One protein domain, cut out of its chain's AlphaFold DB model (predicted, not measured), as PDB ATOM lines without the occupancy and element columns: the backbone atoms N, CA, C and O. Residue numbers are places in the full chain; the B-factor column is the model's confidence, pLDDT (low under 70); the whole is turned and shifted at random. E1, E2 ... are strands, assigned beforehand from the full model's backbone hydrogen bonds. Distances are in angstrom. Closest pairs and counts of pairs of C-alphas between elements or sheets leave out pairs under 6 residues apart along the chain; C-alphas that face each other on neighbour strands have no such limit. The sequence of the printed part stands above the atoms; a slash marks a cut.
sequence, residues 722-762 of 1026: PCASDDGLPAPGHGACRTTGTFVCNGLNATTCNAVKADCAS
ATOM      1  N   PRO A 722     -28.054   5.119  18.624       91.19
ATOM      2  CA  PRO A 722     -27.373   6.346  18.230       91.19
ATOM      3  C   PRO A 722     -28.377   7.390  17.733       91.19
ATOM      4  O   PRO A 722     -29.357   7.059  17.070       91.19
ATOM      5  N   CYS A 723     -28.097   8.653  18.037       93.44
ATOM      6  CA  CYS A 723     -28.865   9.808  17.586       93.44
ATOM      7  C   CYS A 723     -27.932  10.977  17.257       93.44
ATOM      8  O   CYS A 723     -26.750  10.968  17.627       93.44
ATOM      9  N   ALA A 724     -28.451  11.998  16.586       93.69
ATOM     10  CA  ALA A 724     -27.753  13.250  16.343       93.69
ATOM     11  C   ALA A 724     -28.500  14.460  16.898       93.69
ATOM     12  O   ALA A 724     -29.715  14.444  17.088       93.69
ATOM     13  N   SER A 725     -27.752  15.532  17.161       93.25
ATOM     14  CA  SER A 725     -28.307  16.739  17.781       93.25
ATOM     15  C   SER A 725     -29.360  17.443  16.932       93.25
ATOM     16  O   SER A 725     -30.114  18.245  17.476       93.25
ATOM     17  N   ASP A 726     -29.420  17.157  15.634       91.25
ATOM     18  CA  ASP A 726     -30.399  17.690  14.690       91.25
ATOM     19  C   ASP A 726     -31.446  16.676  14.216       91.25
ATOM     20  O   ASP A 726     -32.217  16.990  13.305       91.25
ATOM     21  N   ASP A 727     -31.530  15.493  14.832       87.50
ATOM     22  CA  ASP A 727     -32.585  14.530  14.509       87.50
ATOM     23  C   ASP A 727     -33.971  15.178  14.699       87.50
ATOM     24  O   ASP A 727     -34.332  15.641  15.783       87.50
ATOM     25  N   GLY A 728     -34.759  15.224  13.619       82.00
ATOM     26  CA  GLY A 728     -36.083  15.855  13.593       82.00
ATOM     27  C   GLY A 728     -36.103  17.343  13.212       82.00
ATOM     28  O   GLY A 728     -37.186  17.931  13.168       82.00
ATOM     29  N   LEU A 729     -34.957  17.958  12.900       84.19
ATOM     30  CA  LEU A 729     -34.890  19.312  12.340       84.19
ATOM     31  C   LEU A 729     -34.950  19.287  10.798       84.19
ATOM     32  O   LEU A 729     -34.410  18.374  10.173       84.19
ATOM     33  N   PRO A 730     -35.600  20.273  10.147       81.38
ATOM     34  CA  PRO A 730     -35.563  20.394   8.691       81.38
ATOM     35  C   PRO A 730     -34.142  20.717   8.206       81.38
ATOM     36  O   PRO A 730     -33.386  21.390   8.907       81.38
ATOM     37  N   ALA A 731     -33.796  20.283   6.987       76.12
ATOM     38  CA  ALA A 731     -32.526  20.643   6.354       76.12
ATOM     39  C   ALA A 731     -32.327  22.179   6.373       76.12
ATOM     40  O   ALA A 731     -33.283  22.904   6.071       76.12
ATOM     41  N   PRO A 732     -31.129  22.680   6.732       81.25
ATOM     42  CA  PRO A 732     -29.848  21.960   6.831       81.25
ATOM     43  C   PRO A 732     -29.540  21.316   8.200       81.25
ATOM     44  O   PRO A 732     -28.435  20.814   8.399       81.25
ATOM     45  N   GLY A 733     -30.486  21.310   9.146       88.88
ATOM     46  CA  GLY A 733     -30.255  20.786  10.493       88.88
ATOM     47  C   GLY A 733     -29.251  21.642  11.267       88.88
ATOM     48  O   GLY A 733     -29.419  22.857  11.376       88.88
ATOM     49  N   HIS A 734     -28.215  21.014  11.824       90.88
ATOM     50  CA  HIS A 734     -27.116  21.714  12.501       90.88
ATOM     51  C   HIS A 734     -25.854  21.873  11.640       90.88
ATOM     52  O   HIS A 734     -24.846  22.352  12.166       90.88
ATOM     53  N   GLY A 735     -25.881  21.469  10.365       90.06
ATOM     54  CA  GLY A 735     -24.740  21.609   9.459       90.06
ATOM     55  C   GLY A 735     -23.460  20.978  10.010       90.06
ATOM     56  O   GLY A 735     -23.469  19.865  10.543       90.06
ATOM     57  N   ALA A 736     -22.350  21.714   9.941       91.06
ATOM     58  CA  ALA A 736     -21.063  21.281  10.480       91.06
ATOM     59  C   ALA A 736     -21.049  21.178  12.020       91.06
ATOM     60  O   ALA A 736     -20.193  20.494  12.581       91.06
ATOM     61  N   CYS A 737     -22.007  21.805  12.716       92.94
ATOM     62  CA  CYS A 737     -22.166  21.692  14.171       92.94
ATOM     63  C   CYS A 737     -22.965  20.469  14.620       92.94
ATOM     64  O   CYS A 737     -23.237  20.315  15.821       92.94
ATOM     65  N   ARG A 738     -23.364  19.600  13.687       93.06
ATOM     66  CA  ARG A 738     -23.997  18.330  14.017       93.06
ATOM     67  C   ARG A 738     -23.066  17.488  14.890       93.06
ATOM     68  O   ARG A 738     -21.893  17.285  14.594       93.06
ATOM     69  N   THR A 739     -23.624  16.965  15.970       93.75
ATOM     70  CA  THR A 739     -22.945  16.092  16.935       93.75
ATOM     71  C   THR A 739     -23.739  14.810  17.098       93.75
ATOM     72  O   THR A 739     -24.940  14.785  16.831       93.75
ATOM     73  N   THR A 740     -23.075  13.747  17.540       93.69
ATOM     74  CA  THR A 740     -23.704  12.454  17.815       93.69
ATOM     75  C   THR A 740     -23.852  12.222  19.316       93.69
ATOM     76  O   THR A 740     -23.096  12.756  20.131       93.69
ATOM     77  N   GLY A 741     -24.848  11.424  19.678       93.25
ATOM     78  CA  GLY A 741     -25.143  11.007  21.041       93.25
ATOM     79  C   GLY A 741     -25.953   9.716  21.039       93.25
ATOM     80  O   GLY A 741     -25.978   8.982  20.049       93.25
ATOM     81  N   THR A 742     -26.620   9.443  22.151       92.88
ATOM     82  CA  THR A 742     -27.530   8.309  22.306       92.88
ATOM     83  C   THR A 742     -28.871   8.769  22.854       92.88
ATOM     84  O   THR A 742     -28.984   9.780  23.556       92.88
ATOM     85  N   PHE A 743     -29.915   8.020  22.522       90.38
ATOM     86  CA  PHE A 743     -31.218   8.195  23.142       90.38
ATOM     87  C   PHE A 743     -31.167   7.745  24.608       90.38
ATOM     88  O   PHE A 743     -30.814   6.606  24.916       90.38
ATOM     89  N   VAL A 744     -31.527   8.658  25.508       90.44
ATOM     90  CA  VAL A 744     -31.609   8.458  26.965       90.44
ATOM     91  C   VAL A 744     -33.038   8.693  27.448       90.44
ATOM     92  O   VAL A 744     -33.821   9.336  26.753       90.44
ATOM     93  N   CYS A 745     -33.388   8.225  28.644       89.94
ATOM     94  CA  CYS A 745     -34.723   8.437  29.209       89.94
ATOM     95  C   CYS A 745     -35.103   9.923  29.319       89.94
ATOM     96  O   CYS A 745     -34.338  10.746  29.824       89.94
ATOM     97  N   ASN A 746     -36.326  10.248  28.897       87.88
ATOM     98  CA  ASN A 746     -36.983  11.542  29.056       87.88
ATOM     99  C   ASN A 746     -38.388  11.339  29.640       87.88
ATOM    100  O   ASN A 746     -39.407  11.477  28.960       87.88
ATOM    101  N   GLY A 747     -38.423  10.977  30.919       84.94
ATOM    102  CA  GLY A 747     -39.627  10.472  31.576       84.94
ATOM    103  C   GLY A 747     -39.829   8.975  31.334       84.94
ATOM    104  O   GLY A 747     -39.032   8.338  30.658       84.94
ATOM    105  N   LEU A 748     -40.906   8.424  31.900       81.12
ATOM    106  CA  LEU A 748     -41.116   6.972  32.012       81.12
ATOM    107  C   LEU A 748     -41.354   6.258  30.669       81.12
ATOM    108  O   LEU A 748     -40.991   5.101  30.526       81.12
ATOM    109  N   ASN A 749     -41.930   6.941  29.675       80.06
ATOM    110  CA  ASN A 749     -42.393   6.309  28.427       80.06
ATOM    111  C   ASN A 749     -41.756   6.909  27.164       80.06
ATOM    112  O   ASN A 749     -42.302   6.765  26.071       80.06
ATOM    113  N   ALA A 750     -40.675   7.675  27.302       83.38
ATOM    114  CA  ALA A 750     -40.066   8.362  26.173       83.38
ATOM    115  C   ALA A 750     -38.555   8.464  26.335       83.38
ATOM    116  O   ALA A 750     -38.039   8.616  27.441       83.38
ATOM    117  N   THR A 751     -37.857   8.461  25.207       90.44
ATOM    118  CA  THR A 751     -36.429   8.752  25.127       90.44
ATOM    119  C   THR A 751     -36.196  10.089  24.429       90.44
ATOM    120  O   THR A 751     -36.962  10.488  23.554       90.44
ATOM    121  N   THR A 752     -35.120  10.786  24.779       90.75
ATOM    122  CA  THR A 752     -34.630  11.982  24.083       90.75
ATOM    123  C   THR A 752     -33.184  11.782  23.669       90.75
ATOM    124  O   THR A 752     -32.424  11.125  24.377       90.75
ATOM    125  N   CYS A 753     -32.781  12.370  22.547       92.69
ATOM    126  CA  CYS A 753     -31.372  12.412  22.186       92.69
ATOM    127  C   CYS A 753     -30.613  13.304  23.178       92.69
ATOM    128  O   CYS A 753     -31.058  14.416  23.474       92.69
ATOM    129  N   ASN A 754     -29.483  12.828  23.702       92.94
ATOM    130  CA  ASN A 754     -28.620  13.619  24.587       92.94
ATOM    131  C   ASN A 754     -27.548  14.432  23.836       92.94
ATOM    132  O   ASN A 754     -26.758  15.132  24.473       92.94
ATOM    133  N   ALA A 755     -27.497  14.335  22.505       93.56
ATOM    134  CA  ALA A 755     -26.545  15.075  21.692       93.56
ATOM    135  C   ALA A 755     -26.849  16.579  21.741       93.56
ATOM    136  O   ALA A 755     -27.984  17.012  21.551       93.56
ATOM    137  N   VAL A 756     -25.811  17.388  21.950       90.75
ATOM    138  CA  VAL A 756     -25.916  18.852  21.982       90.75
ATOM    139  C   VAL A 756     -25.144  19.424  20.805       90.75
ATOM    140  O   VAL A 756     -23.989  19.047  20.598       90.75
ATOM    141  N   LYS A 757     -25.772  20.330  20.048       91.25
ATOM    142  CA  LYS A 757     -25.154  21.070  18.938       91.25
ATOM    143  C   LYS A 757     -23.786  21.632  19.345       91.25
ATOM    144  O   LYS A 757     -23.673  22.248  20.407       91.25
ATOM    145  N   ALA A 758     -22.766  21.434  18.511       90.25
ATOM    146  CA  ALA A 758     -21.445  22.009  18.747       90.25
ATOM    147  C   ALA A 758     -21.454  23.539  18.584       90.25
ATOM    148  O   ALA A 758     -22.291  24.107  17.886       90.25
ATOM    149  N   ASP A 759     -20.499  24.212  19.222       90.19
ATOM    150  CA  ASP A 759     -20.200  25.620  18.949       90.19
ATOM    151  C   ASP A 759     -19.284  25.696  17.717       90.19
ATOM    152  O   ASP A 759     -18.240  25.032  17.698       90.19
ATOM    153  N   CYS A 760     -19.628  26.511  16.713       90.75
ATOM    154  CA  CYS A 760     -18.821  26.689  15.500       90.75
ATOM    155  C   CYS A 760     -17.378  27.117  15.811       90.75
ATOM    156  O   CYS A 760     -16.442  26.758  15.097       90.75
ATOM    157  N   ALA A 761     -17.145  27.812  16.933       90.81
ATOM    158  CA  ALA A 761     -15.807  28.207  17.368       90.81
ATOM    159  C   ALA A 761     -14.906  27.009  17.725       90.81
ATOM    160  O   ALA A 761     -13.683  27.154  17.773       90.81
ATOM    161  N   SER A 762     -15.498  25.840  17.981       90.56
ATOM    162  CA  SER A 762     -14.784  24.591  18.262       90.56
ATOM    163  C   SER A 762     -14.489  23.748  17.014       90.56
ATOM    164  O   SER A 762     -13.719  22.791  17.108       90.56
TER     165      SER A 762
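This is residues 722 to 762 of the 1026 residues of an uncharacterized protein of Polyangium spumosum (UniProt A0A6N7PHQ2). Little regular structure: a small three-stranded sheet with a wide loop, residues 725 to 739, between E1 and E2, the tight E2-E3 turn at one end of the long axis and the tail at the other. The printed 41 residues hold no named helix and three strands, E1, E2, E3, in a meander, each the antiparallel neighbour of the one before. The class is all strand, with 12 residues in named elements; the whole is only just loose, close to compact, radius of gyration of the C-alphas 11.2 A, spans 35 by 21 by 14 A.

Look first at inner strand E2, residues 740 to 745; its pairing is staggered. Residues 740 to 742 pair with E1, residues 722 to 724, at 112 degrees; N 723 and O 741 are 2.9 A apart. Residues 743 to 745 pair with E3, residues 751 to 753, at 158 degrees; N 752 and O 744 are 2.8 A apart. Both pairs are hairpins.

Find C-alpha 722 at (-27.373, 6.346, 18.230), where E1 begins, 7.2 A long. E2 runs 16.4 A from C-alpha 740; E3, 6.9 A, ends at C-alpha 753 at (-31.372, 12.412, 22.186).

The C-alphas farthest apart, of Asn 749 and Ala 761, are 36.2 A apart. The E1 to E2 link is long. The printed part has no cut, and no printed residue is under 70 in pLDDT.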